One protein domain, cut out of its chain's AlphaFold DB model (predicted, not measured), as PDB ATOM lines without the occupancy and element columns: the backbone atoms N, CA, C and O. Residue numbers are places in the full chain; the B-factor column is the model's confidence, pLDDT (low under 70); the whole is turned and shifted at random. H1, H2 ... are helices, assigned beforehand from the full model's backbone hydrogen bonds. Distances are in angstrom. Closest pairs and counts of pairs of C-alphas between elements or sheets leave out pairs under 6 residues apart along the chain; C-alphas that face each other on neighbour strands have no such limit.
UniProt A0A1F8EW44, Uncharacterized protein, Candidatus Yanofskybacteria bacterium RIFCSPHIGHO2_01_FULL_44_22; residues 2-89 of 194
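This is residues 2 to 89 of the 194 residues of an uncharacterized protein of Candidatus Yanofskybacteria bacterium RIFCSPHIGHO2_01_FULL_44_22 (UniProt A0A1F8EW44). The longest helix, H3, packs with H2 and H4 in a group of three helices, in which H2 and H4 run the same way and H3 crosses both. H1 is set crosswise at one end of this group, joined to it by a long link, and its residues 2 to 10 stick out free. The printed part has 88 residues with four named helices, in the order H1, H2, H3, H4, and no named strand; its class is all helix. The whole is loose, with a radius of gyration of the C-alphas of 15.2 A, and its C-alphas span 49 by 24 by 21 A.

H3, residues 51 to 68, measures 25.8 A from first to last C-alpha, and C-alpha 51 is at (-3.974, 26.054, -93.527). H4, residues 73 to 87, measures 21.1 A and ends with C-alpha 87 at (-15.650, 30.747, -94.669). H2, residues 30 to 41, measures 16.4 A. H1, residues 2 to 18, measures 24.8 A and begins with C-alpha 2 at (5.688, 65.540, -87.229).

H3 and H4 touch, and their closest C-alphas, those of Leu 62 and Ile 80, are 6.1 A apart. They run opposite ways at a steep tilt of 49 degrees. H3 touches H2 with residues 52 to 59 alone, and H2 touches H3 with residues 30 to 34 alone; the closest C-alphas, those of Leu 33 and Met 55, are 6.4 A apart. H2 and H3 also run opposite ways at a steep tilt of 49 degrees. H2 touches H4 with residues 32 to 36 alone; the closest C-alphas, those of Gly 32 and Leu 81, are 5.7 A apart. H2 and H4 run the same way at a shallow tilt of 25 degrees. The helix packing is only just mostly crossed, with 1 of these 3 pairs at a shallow tilt. H1 is close to H3 but not clearly touching: the closest C-alphas, those of Gln 16 and Gln 68, are 7.9 A apart, and the lines are about perpendicular at 89 degrees. H1 is apart from H2 and from H4. In H2 and H3 every O i to N i+4 pair is within hydrogen-bond range; in H1 12 of 13 are, and in H4 9 of 11.

The two C-alphas farthest apart, those of Arg 2 and Gly 44, are 50.2 A apart. Without residues 2 to 10, which stand free, the remaining 79 residues span 45 by 22 by 16 A. The printed part has no cut. The link from H1 to H2, 11 residues, is long; that from H2 to H3 is short and that from H3 to H4 is tight. The mean pLDDT of the printed part is 70.8, and residues 2 to 29 and 66 to 76 of the model are under 70.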
ATOM      1  N   ARG A   2       6.337  64.782 -86.117       44.97
ATOM      2  CA  ARG A   2       5.688  65.540 -87.229       44.97
ATOM      3  C   ARG A   2       6.082  65.071 -88.645       44.97
ATOM      4  O   ARG A   2       5.258  65.183 -89.549       44.97
ATOM      5  N   ARG A   3       7.296  64.534 -88.840       37.41
ATOM      6  CA  ARG A   3       7.771  64.012 -90.143       37.41
ATOM      7  C   ARG A   3       7.094  62.687 -90.527       37.41
ATOM      8  O   ARG A   3       6.631  62.559 -91.655       37.41
ATOM      9  N   ASP A   4       6.883  61.794 -89.563       49.00
ATOM     10  CA  ASP A   4       6.269  60.470 -89.783       49.00
ATOM     11  C   ASP A   4       4.826  60.567 -90.300       49.00
ATOM     12  O   ASP A   4       4.439  59.862 -91.225       49.00
ATOM     13  N   LYS A   5       4.035  61.524 -89.791       47.72
ATOM     14  CA  LYS A   5       2.656  61.754 -90.261       47.72
ATOM     15  C   LYS A   5       2.574  62.239 -91.710       47.72
ATOM     16  O   LYS A   5       1.578  61.964 -92.373       47.72
ATOM     17  N   LYS A   6       3.574  62.981 -92.201       53.66
ATOM     18  CA  LYS A   6       3.614  63.411 -93.610       53.66
ATOM     19  C   LYS A   6       3.951  62.239 -94.527       53.66
ATOM     20  O   LYS A   6       3.322  62.120 -95.570       53.66
ATOM     21  N   ILE A   7       4.872  61.372 -94.107       55.34
ATOM     22  CA  ILE A   7       5.249  60.163 -94.848       55.34
ATOM     23  C   ILE A   7       4.070  59.185 -94.904       55.34
ATOM     24  O   ILE A   7       3.703  58.752 -95.989       55.34
ATOM     25  N   ILE A   8       3.399  58.933 -93.774       53.41
ATOM     26  CA  ILE A   8       2.210  58.066 -93.714       53.41
ATOM     27  C   ILE A   8       1.104  58.589 -94.640       53.41
ATOM     28  O   ILE A   8       0.630  57.847 -95.489       53.41
ATOM     29  N   ARG A   9       0.767  59.884 -94.576       61.59
ATOM     30  CA  ARG A   9      -0.243  60.478 -95.475       61.59
ATOM     31  C   ARG A   9       0.159  60.451 -96.946       61.59
ATOM     32  O   ARG A   9      -0.705  60.437 -97.818       61.59
ATOM     33  N   HIS A  10       1.454  60.531 -97.236       61.12
ATOM     34  CA  HIS A  10       1.956  60.454 -98.601       61.12
ATOM     35  C   HIS A  10       1.837  59.025 -99.142       61.12
ATOM     36  O   HIS A  10       1.331  58.847-100.244       61.12
ATOM     37  N   ILE A  11       2.177  58.021 -98.328       56.03
ATOM     38  CA  ILE A  11       1.986  56.600 -98.643       56.03
ATOM     39  C   ILE A  11       0.494  56.277 -98.820       56.03
ATOM     40  O   ILE A  11       0.133  55.681 -99.825       56.03
ATOM     41  N   GLU A  12      -0.384  56.741 -97.925       53.94
ATOM     42  CA  GLU A  12      -1.844  56.566 -98.041       53.94
ATOM     43  C   GLU A  12      -2.399  57.171 -99.344       53.94
ATOM     44  O   GLU A  12      -3.239  56.568-100.011       53.94
ATOM     45  N   ARG A  13      -1.905  58.352 -99.751       63.97
ATOM     46  CA  ARG A  13      -2.294  58.986-101.024       63.97
ATOM     47  C   ARG A  13      -1.776  58.230-102.243       63.97
ATOM     48  O   ARG A  13      -2.506  58.134-103.224       63.97
ATOM     49  N   LEU A  14      -0.541  57.734-102.202       53.31
ATOM     50  CA  LEU A  14       0.038  56.938-103.289       53.31
ATOM     51  C   LEU A  14      -0.697  55.599-103.439       53.31
ATOM     52  O   LEU A  14      -1.037  55.212-104.551       53.31
ATOM     53  N   GLN A  15      -1.066  54.956-102.328       58.31
ATOM     54  CA  GLN A  15      -1.856  53.721-102.324       58.31
ATOM     55  C   GLN A  15      -3.246  53.900-102.945       58.31
ATOM     56  O   GLN A  15      -3.700  53.035-103.690       58.31
ATOM     57  N   GLN A  16      -3.914  55.026-102.673       52.44
ATOM     58  CA  GLN A  16      -5.218  55.338-103.267       52.44
ATOM     59  C   GLN A  16      -5.138  55.698-104.755       52.44
ATOM     60  O   GLN A  16      -6.066  55.391-105.496       52.44
ATOM     61  N   LYS A  17      -4.067  56.378-105.184       52.19
ATOM     62  CA  LYS A  17      -3.935  56.882-106.559       52.19
ATOM     63  C   LYS A  17      -3.372  55.862-107.537       52.19
ATOM     64  O   LYS A  17      -3.826  55.825-108.673       52.19
ATOM     65  N   GLU A  18      -2.388  55.074-107.122       46.31
ATOM     66  CA  GLU A  18      -1.638  54.209-108.040       46.31
ATOM     67  C   GLU A  18      -2.076  52.746-107.971       46.31
ATOM     68  O   GLU A  18      -1.644  51.939-108.785       46.31
ATOM     69  N   GLY A  19      -2.900  52.358-106.988       39.75
ATOM     70  CA  GLY A  19      -3.264  50.952-106.772       39.75
ATOM     71  C   GLY A  19      -2.067  50.051-106.432       39.75
ATOM     72  O   GLY A  19      -2.229  48.845-106.257       39.75
ATOM     73  N   ILE A  20      -0.865  50.626-106.297       37.22
ATOM     74  CA  ILE A  20       0.350  49.962-105.844       37.22
ATOM     75  C   ILE A  20       0.297  49.932-104.321       37.22
ATOM     76  O   ILE A  20       0.715  50.846-103.604       37.22
ATOM     77  N   PHE A  21      -0.248  48.837-103.808       45.50
ATOM     78  CA  PHE A  21      -0.163  48.516-102.398       45.50
ATOM     79  C   PHE A  21       1.270  48.081-102.114       45.50
ATOM     80  O   PHE A  21       1.618  46.910-102.272       45.50
ATOM     81  N   LEU A  22       2.111  49.016-101.655       36.94
ATOM     82  CA  LEU A  22       3.253  48.637-100.824       36.94
ATOM     83  C   LEU A  22       2.701  47.637 -99.812       36.94
ATOM     84  O   LEU A  22       1.733  47.979 -99.130       36.94
ATOM     85  N   LYS A  23       3.245  46.411 -99.783       36.25
ATOM     86  CA  LYS A  23       2.953  45.383 -98.775       36.25
ATOM     87  C   LYS A  23       3.209  45.995 -97.396       36.25
ATOM     88  O   LYS A  23       4.246  45.764 -96.781       36.25
ATOM     89  N   LEU A  24       2.276  46.797 -96.896       36.75
ATOM     90  CA  LEU A  24       2.216  47.255 -95.524       36.75
ATOM     91  C   LEU A  24       1.698  46.059 -94.733       36.75
ATOM     92  O   LEU A  24       0.552  45.992 -94.313       36.75
ATOM     93  N   GLN A  25       2.631  45.118 -94.581       39.84
ATOM     94  CA  GLN A  25       2.683  44.024 -93.632       39.84
ATOM     95  C   GLN A  25       1.695  42.867 -93.876       39.84
ATOM     96  O   GLN A  25       0.541  42.952 -93.465       39.84
ATOM     97  N   PRO A  26       2.199  41.715 -94.368       40.69
ATOM     98  CA  PRO A  26       1.508  40.414 -94.341       40.69
ATOM     99  C   PRO A  26       1.176  39.899 -92.921       40.69
ATOM    100  O   PRO A  26       0.768  38.755 -92.742       40.69
ATOM    101  N   GLU A  27       1.419  40.705 -91.882       52.09
ATOM    102  CA  GLU A  27       1.439  40.273 -90.484       52.09
ATOM    103  C   GLU A  27       0.353  40.919 -89.610       52.09
ATOM    104  O   GLU A  27       0.224  40.568 -88.442       52.09
ATOM    105  N   ARG A  28      -0.461  41.843 -90.140       58.16
ATOM    106  CA  ARG A  28      -1.343  42.697 -89.313       58.16
ATOM    107  C   ARG A  28      -2.556  42.004 -88.676       58.16
ATOM    108  O   ARG A  28      -3.258  42.640 -87.895       58.16
ATOM    109  N   ASN A  29      -2.807  40.726 -88.962       64.00
ATOM    110  CA  ASN A  29      -3.892  39.964 -88.326       64.00
ATOM    111  C   ASN A  29      -3.544  38.478 -88.106       64.00
ATOM    112  O   ASN A  29      -4.419  37.606 -88.160       64.00
ATOM    113  N   LEU A  30      -2.259  38.170 -87.887       73.69
ATOM    114  CA  LEU A  30      -1.813  36.804 -87.594       73.69
ATOM    115  C   LEU A  30      -2.513  36.253 -86.341       73.69
ATOM    116  O   LEU A  30      -2.923  35.092 -86.328       73.69
ATOM    117  N   CYS A  31      -2.750  37.083 -85.326       76.19
ATOM    118  CA  CYS A  31      -3.491  36.677 -84.139       76.19
ATOM    119  C   CYS A  31      -4.945  36.284 -84.435       76.19
ATOM    120  O   CYS A  31      -5.404  35.254 -83.942       76.19
ATOM    121  N   GLY A  32      -5.658  37.021 -85.292       79.56
ATOM    122  CA  GLY A  32      -7.036  36.696 -85.674       79.56
ATOM    123  C   GLY A  32      -7.145  35.408 -86.497       79.56
ATOM    124  O   GLY A  32      -7.985  34.547 -86.214       79.56
ATOM    125  N   LEU A  33      -6.271  35.220 -87.494       85.31
ATOM    126  CA  LEU A  33      -6.301  34.002 -88.316       85.31
ATOM    127  C   LEU A  33      -5.902  32.764 -87.504       85.31
ATOM    128  O   LEU A  33      -6.558  31.728 -87.596       85.31
ATOM    129  N   MET A  34      -4.882  32.876 -86.651       85.25
ATOM    130  CA  MET A  34      -4.474  31.771 -85.787       85.25
ATOM    131  C   MET A  34      -5.539  31.473 -84.732       85.25
ATOM    132  O   MET A  34      -5.804  30.305 -84.462       85.25
ATOM    133  N   ALA A  35      -6.216  32.492 -84.191       86.25
ATOM    134  CA  ALA A  35      -7.349  32.286 -83.295       86.25
ATOM    135  C   ALA A  35      -8.495  31.523 -83.978       86.25
ATOM    136  O   ALA A  35      -9.130  30.681 -83.343       86.25
ATOM    137  N   THR A  36      -8.722  31.750 -85.277       88.88
ATOM    138  CA  THR A  36      -9.696  30.980 -86.068       88.88
ATOM    139  C   THR A  36      -9.304  29.507 -86.161       88.88
ATOM    140  O   THR A  36     -10.134  28.636 -85.898       88.88
ATOM    141  N   LEU A  37      -8.037  29.221 -86.481       89.00
ATOM    142  CA  LEU A  37      -7.519  27.853 -86.564       89.00
ATOM    143  C   LEU A  37      -7.582  27.131 -85.213       89.00
ATOM    144  O   LEU A  37      -8.092  26.019 -85.141       89.00
ATOM    145  N   ILE A  38      -7.140  27.780 -84.133       86.94
ATOM    146  CA  ILE A  38      -7.143  27.212 -82.774       86.94
ATOM    147  C   ILE A  38      -8.577  26.961 -82.278       86.94
ATOM    148  O   ILE A  38      -8.852  25.950 -81.625       86.94
ATOM    149  N   ALA A  39      -9.514  27.867 -82.579       88.62
ATOM    150  CA  ALA A  39     -10.921  27.664 -82.252       88.62
ATOM    151  C   ALA A  39     -11.512  26.478 -83.032       88.62
ATOM    152  O   ALA A  39     -12.229  25.671 -82.444       88.62
ATOM    153  N   GLY A  40     -11.178  26.341 -84.318       89.62
ATOM    154  CA  GLY A  40     -11.608  25.213 -85.144       89.62
ATOM    155  C   GLY A  40     -11.055  23.870 -84.670       89.62
ATOM    156  O   GLY A  40     -11.814  22.912 -84.537       89.62
ATOM    157  N   ASP A  41      -9.772  23.826 -84.322       88.00
ATOM    158  CA  ASP A  41      -9.114  22.653 -83.736       88.00
ATOM    159  C   ASP A  41      -9.814  22.195 -82.455       88.00
ATOM    160  O   ASP A  41     -10.181  21.031 -82.304       88.00
ATOM    161  N   SER A  42     -10.162  23.153 -81.593       84.12
ATOM    162  CA  SER A  42     -10.919  22.899 -80.359       84.12
ATOM    163  C   SER A  42     -12.339  22.372 -80.603       84.12
ATOM    164  O   SER A  42     -12.969  21.849 -79.687       84.12
ATOM    165  N   LEU A  43     -12.856  22.516 -81.824       88.12
ATOM    166  CA  LEU A  43     -14.136  21.970 -82.270       88.12
ATOM    167  C   LEU A  43     -13.981  20.652 -83.044       88.12
ATOM    168  O   LEU A  43     -14.973  20.125 -83.549       88.12
ATOM    169  N   GLY A  44     -12.776  20.085 -83.103       87.12
ATOM    170  CA  GLY A  44     -12.488  18.832 -83.798       87.12
ATOM    171  C   GLY A  44     -12.169  19.005 -85.283       87.12
ATOM    172  O   GLY A  44     -12.278  18.042 -86.036       87.12
ATOM    173  N   ARG A  45     -11.799  20.215 -85.725       87.75
ATOM    174  CA  ARG A  45     -11.270  20.461 -87.073       87.75
ATOM    175  C   ARG A  45      -9.745  20.635 -86.994       87.75
ATOM    176  O   ARG A  45      -9.301  21.767 -86.807       87.75
ATOM    177  N   PRO A  46      -8.956  19.555 -87.134       87.19
ATOM    178  CA  PRO A  46      -7.511  19.617 -86.948       87.19
ATOM    179  C   PRO A  46      -6.854  20.578 -87.940       87.19
ATOM    180  O   PRO A  46      -7.253  20.650 -89.107       87.19
ATOM    181  N   ILE A  47      -5.832  21.297 -87.473       85.94
ATOM    182  CA  ILE A  47      -5.046  22.224 -88.297       85.94
ATOM    183  C   ILE A  47      -4.175  21.416 -89.261       85.94
ATOM    184  O   ILE A  47      -3.331  20.629 -88.831       85.94
ATOM    185  N   LYS A  48      -4.348  21.619 -90.571       88.69
ATOM    186  CA  LYS A  48      -3.590  20.899 -91.600       88.69
ATOM    187  C   LYS A  48      -2.361  21.686 -92.071       88.69
ATOM    188  O   LYS A  48      -2.355  22.922 -92.025       88.69
ATOM    189  N   PRO A  49      -1.331  21.001 -92.605       86.31
ATOM    190  CA  PRO A  49      -0.277  21.663 -93.365       86.31
ATOM    191  C   PRO A  49      -0.882  22.547 -94.465       86.31
ATOM    192  O   PRO A  49      -1.785  22.130 -95.184       86.31
ATOM    193  N   GLY A  50      -0.420  23.793 -94.565       85.81
ATOM    194  CA  GLY A  50      -0.925  24.763 -95.543       85.81
ATOM    195  C   GLY A  50      -2.122  25.608 -95.090       85.81
ATOM    196  O   GLY A  50      -2.334  26.670 -95.673       85.81
ATOM    197  N   ASP A  51      -2.841  25.247 -94.017       86.31
ATOM    198  CA  ASP A  51      -3.974  26.054 -93.527       86.31
ATOM    199  C   ASP A  51      -3.548  27.473 -93.145       86.31
ATOM    200  O   ASP A  51      -4.213  28.439 -93.513       86.31
ATOM    201  N   LYS A  52      -2.397  27.612 -92.478       83.94
ATOM    202  CA  LYS A  52      -1.838  28.923 -92.129       83.94
ATOM    203  C   LYS A  52      -1.596  29.778 -93.375       83.94
ATOM    204  O   LYS A  52      -2.058  30.909 -93.424       83.94
ATOM    205  N   SER A  53      -0.930  29.230 -94.393       85.19
ATOM    206  CA  SER A  53      -0.636  29.951 -95.641       85.19
ATOM    207  C   SER A  53      -1.916  30.343 -96.387       85.19
ATOM    208  O   SER A  53      -2.077  31.501 -96.773       85.19
ATOM    209  N   ARG A  54      -2.869  29.407 -96.503       88.81
ATOM    210  CA  ARG A  54      -4.191  29.640 -97.099       88.81
ATOM    211  C   ARG A  54      -4.941  30.764 -96.386       88.81
ATOM    212  O   ARG A  54      -5.462  31.662 -97.043       88.81
ATOM    213  N   MET A  55      -4.993  30.732 -95.053       86.44
ATOM    214  CA  MET A  55      -5.695  31.747 -94.266       86.44
ATOM    215  C   MET A  55      -4.990  33.099 -94.280       86.44
ATOM    216  O   MET A  55      -5.679  34.111 -94.320       86.44
ATOM    217  N   THR A  56      -3.656  33.138 -94.303       83.38
ATOM    218  CA  THR A  56      -2.900  34.384 -94.491       83.38
ATOM    219  C   THR A  56      -3.237  35.021 -95.835       83.38
ATOM    220  O   THR A  56      -3.688  36.162 -95.852       83.38
ATOM    221  N   LYS A  57      -3.153  34.268 -96.942       84.00
ATOM    222  CA  LYS A  57      -3.523  34.778 -98.272       84.00
ATOM    223  C   LYS A  57      -4.960  35.305 -98.291       84.00
ATOM    224  O   LYS A  57      -5.222  36.388 -98.806       84.00
ATOM    225  N   ARG A  58      -5.893  34.567 -97.681       86.12
ATOM    226  CA  ARG A  58      -7.298  34.980 -97.632       86.12
ATOM    227  C   ARG A  58      -7.527  36.224 -96.770       86.12
ATOM    228  O   ARG A  58      -8.326  37.082 -97.133       86.12
ATOM    229  N   ALA A  59      -6.834  36.338 -95.641       83.06
ATOM    230  CA  ALA A  59      -6.883  37.524 -94.794       83.06
ATOM    231  C   ALA A  59      -6.347  38.761 -95.532       83.06
ATOM    232  O   ALA A  59      -6.952  39.827 -95.430       83.06
ATOM    233  N   ASP A  60      -5.275  38.602 -96.314       79.62
ATOM    234  CA  ASP A  60      -4.702  39.669 -97.139       79.62
ATOM    235  C   ASP A  60      -5.694  40.138 -98.218       79.62
ATOM    236  O   ASP A  60      -5.927  41.338 -98.361       79.62
ATOM    237  N   GLU A  61      -6.358  39.209 -98.917       81.75
ATOM    238  CA  GLU A  61      -7.418  39.522 -99.892       81.75
ATOM    239  C   GLU A  61      -8.591  40.284 -99.250       81.75
ATOM    240  O   GLU A  61      -9.076  41.282 -99.788       81.75
ATOM    241  N   LEU A  62      -9.056  39.836 -98.079       83.00
ATOM    242  CA  LEU A  62     -10.135  40.501 -97.342       83.00
ATOM    243  C   LEU A  62      -9.718  41.897 -96.866       83.00
ATOM    244  O   LEU A  62     -10.510  42.836 -96.960       83.00
ATOM    245  N   SER A  63      -8.483  42.041 -96.384       77.38
ATOM    246  CA  SER A  63      -7.906  43.320 -95.967       77.38
ATOM    247  C   SER A  63      -7.848  44.306 -97.132       77.38
ATOM    248  O   SER A  63      -8.334  45.431 -97.015       77.38
ATOM    249  N   HIS A  64      -7.366  43.853 -98.292       74.94
ATOM    250  CA  HIS A  64      -7.314  44.646 -99.517       74.94
ATOM    251  C   HIS A  64      -8.705  45.148 -99.934       74.94
ATOM    252  O   HIS A  64      -8.902  46.345-100.144       74.94
ATOM    253  N   ASN A  65      -9.699  44.256 -99.954       73.69
ATOM    254  CA  ASN A  65     -11.079  44.603-100.303       73.69
ATOM    255  C   ASN A  65     -11.720  45.606 -99.327       73.69
ATOM    256  O   ASN A  65     -12.550  46.425 -99.726       73.69
ATOM    257  N   LEU A  66     -11.384  45.533 -98.036       69.81
ATOM    258  CA  LEU A  66     -11.886  46.468 -97.026       69.81
ATOM    259  C   LEU A  66     -11.207  47.835 -97.130       69.81
ATOM    260  O   LEU A  66     -11.882  48.856 -96.999       69.81
ATOM    261  N   TYR A  67      -9.907  47.855 -97.420       67.00
ATOM    262  CA  TYR A  67      -9.154  49.088 -97.615       67.00
ATOM    263  C   TYR A  67      -9.652  49.869 -98.835       67.00
ATOM    264  O   TYR A  67      -9.906  51.067 -98.730       67.00
ATOM    265  N   GLN A  68      -9.899  49.194 -99.967       65.25
ATOM    266  CA  GLN A  68     -10.497  49.821-101.157       65.25
ATOM    267  C   GLN A  68     -11.855  50.482-100.871       65.25
ATOM    268  O   GLN A  68     -12.227  51.455-101.517       65.25
ATOM    269  N   LYS A  69     -12.590  49.980 -99.874       66.38
ATOM    270  CA  LYS A  69     -13.888  50.517 -99.440       66.38
ATOM    271  C   LYS A  69     -13.775  51.600 -98.357       66.38
ATOM    272  O   LYS A  69     -14.796  51.999 -97.802       66.38
ATOM    273  N   GLY A  70     -12.564  52.061 -98.033       60.50
ATOM    274  CA  GLY A  70     -12.321  53.143 -97.075       60.50
ATOM    275  C   GLY A  70     -12.488  52.755 -95.602       60.50
ATOM    276  O   GLY A  70     -12.683  53.634 -94.762       60.50
ATOM    277  N   PHE A  71     -12.438  51.463 -95.258       54.22
ATOM    278  CA  PHE A  71     -12.452  51.025 -93.857       54.22
ATOM    279  C   PHE A  71     -11.055  51.143 -93.228       54.22
ATOM    280  O   PHE A  71     -10.079  50.645 -93.785       54.22
ATOM    281  N   PHE A  72     -10.971  51.761 -92.043       53.91
ATOM    282  CA  PHE A  72      -9.728  51.907 -91.274       53.91
ATOM    283  C   PHE A  72      -9.527  50.790 -90.222       53.91
ATOM    284  O   PHE A  72     -10.470  50.134 -89.775       53.91
ATOM    285  N   GLU A  73      -8.262  50.634 -89.820       54.81
ATOM    286  CA  GLU A  73      -7.535  49.435 -89.347       54.81
ATOM    287  C   GLU A  73      -8.152  48.518 -88.260       54.81
ATOM    288  O   GLU A  73      -7.778  47.349 -88.188       54.81
ATOM    289  N   LEU A  74      -9.064  48.985 -87.399       50.78
ATOM    290  CA  LEU A  74      -9.590  48.177 -86.274       50.78
ATOM    291  C   LEU A  74     -10.921  47.486 -86.601       50.78
ATOM    292  O   LEU A  74     -11.065  46.287 -86.359       50.78
ATOM    293  N   ASP A  75     -11.854  48.208 -87.230       58.81
ATOM    294  CA  ASP A  75     -13.112  47.639 -87.738       58.81
ATOM    295  C   ASP A  75     -12.840  46.597 -88.836       58.81
ATOM    296  O   ASP A  75     -13.612  45.653 -89.020       58.81
ATOM    297  N   SER A  76     -11.731  46.746 -89.569       65.88
ATOM    298  CA  SER A  76     -11.312  45.782 -90.583       65.88
ATOM    299  C   SER A  76     -10.875  44.453 -89.970       65.88
ATOM    300  O   SER A  76     -11.245  43.407 -90.497       65.88
ATOM    301  N   ASN A  77     -10.172  44.455 -88.835       73.94
ATOM    302  CA  ASN A  77      -9.660  43.226 -88.220       73.94
ATOM    303  C   ASN A  77     -10.775  42.322 -87.675       73.94
ATOM    304  O   ASN A  77     -10.736  41.110 -87.898       73.94
ATOM    305  N   GLU A  78     -11.792  42.898 -87.023       79.81
ATOM    306  CA  GLU A  78     -12.992  42.156 -86.608       79.81
ATOM    307  C   GLU A  78     -13.725  41.580 -87.827       79.81
ATOM    308  O   GLU A  78     -14.080  40.401 -87.846       79.81
ATOM    309  N   ARG A  79     -13.926  42.389 -88.876       81.75
ATOM    310  CA  ARG A  79     -14.616  41.954 -90.100       81.75
ATOM    311  C   ARG A  79     -13.885  40.819 -90.805       81.75
ATOM    312  O   ARG A  79     -14.542  39.873 -91.236       81.75
ATOM    313  N   ILE A  80     -12.558  40.895 -90.890       85.25
ATOM    314  CA  ILE A  80     -11.718  39.828 -91.439       85.25
ATOM    315  C   ILE A  80     -11.892  38.561 -90.599       85.25
ATOM    316  O   ILE A  80     -12.219  37.517 -91.153       85.25
ATOM    317  N   LEU A  81     -11.768  38.647 -89.271       87.81
ATOM    318  CA  LEU A  81     -11.946  37.501 -88.375       87.81
ATOM    319  C   LEU A  81     -13.329  36.846 -88.538       87.81
ATOM    320  O   LEU A  81     -13.440  35.631 -88.694       87.81
ATOM    321  N   MET A  82     -14.391  37.651 -88.560       89.81
ATOM    322  CA  MET A  82     -15.766  37.182 -88.746       89.81
ATOM    323  C   MET A  82     -15.974  36.513 -90.110       89.81
ATOM    324  O   MET A  82     -16.705  35.525 -90.196       89.81
ATOM    325  N   ALA A  83     -15.357  37.038 -91.172       90.44
ATOM    326  CA  ALA A  83     -15.401  36.443 -92.505       90.44
ATOM    327  C   ALA A  83     -14.648  35.107 -92.543       90.44
ATOM    328  O   ALA A  83     -15.223  34.106 -92.964       90.44
ATOM    329  N   LEU A  84     -13.424  35.058 -92.011       91.62
ATOM    330  CA  LEU A  84     -12.619  33.838 -91.946       91.62
ATOM    331  C   LEU A  84     -13.326  32.723 -91.165       91.62
ATOM    332  O   LEU A  84     -13.310  31.573 -91.598       91.62
ATOM    333  N   LEU A  85     -13.984  33.041 -90.045       93.38
ATOM    334  CA  LEU A  85     -14.768  32.064 -89.281       93.38
ATOM    335  C   LEU A  85     -15.903  31.468 -90.124       93.38
ATOM    336  O   LEU A  85     -16.040  30.248 -90.187       93.38
ATOM    337  N   LYS A  86     -16.672  32.317 -90.815       94.06
ATOM    338  CA  LYS A  86     -17.781  31.885 -91.678       94.06
ATOM    339  C   LYS A  86     -17.309  31.054 -92.867       94.06
ATOM    340  O   LYS A  86     -17.892  30.015 -93.144       94.06
ATOM    341  N   GLU A  87     -16.242  31.479 -93.540       92.44
ATOM    342  CA  GLU A  87     -15.650  30.747 -94.669       92.44
ATOM    343  C   GLU A  87     -15.094  29.379 -94.247       92.44
ATOM    344  O   GLU A  87     -15.030  28.453 -95.052       92.44
ATOM    345  N   ASN A  88     -14.738  29.212 -92.970       90.00
ATOM    346  CA  ASN A  88     -14.361  27.922 -92.396       90.00
ATOM    347  C   ASN A  88     -15.551  27.167 -91.770       90.00
ATOM    348  O   ASN A  88     -15.343  26.220 -91.013       90.00
ATOM    349  N   GLY A  89     -16.787  27.529 -92.120       91.12
ATOM    350  CA  GLY A  89     -17.993  26.797 -91.734       91.12
ATOM    351  C   GLY A  89     -18.413  26.991 -90.280       91.12
ATOM    352  O   GLY A  89     -19.257  26.246 -89.800       91.12
TER     353      GLY A  89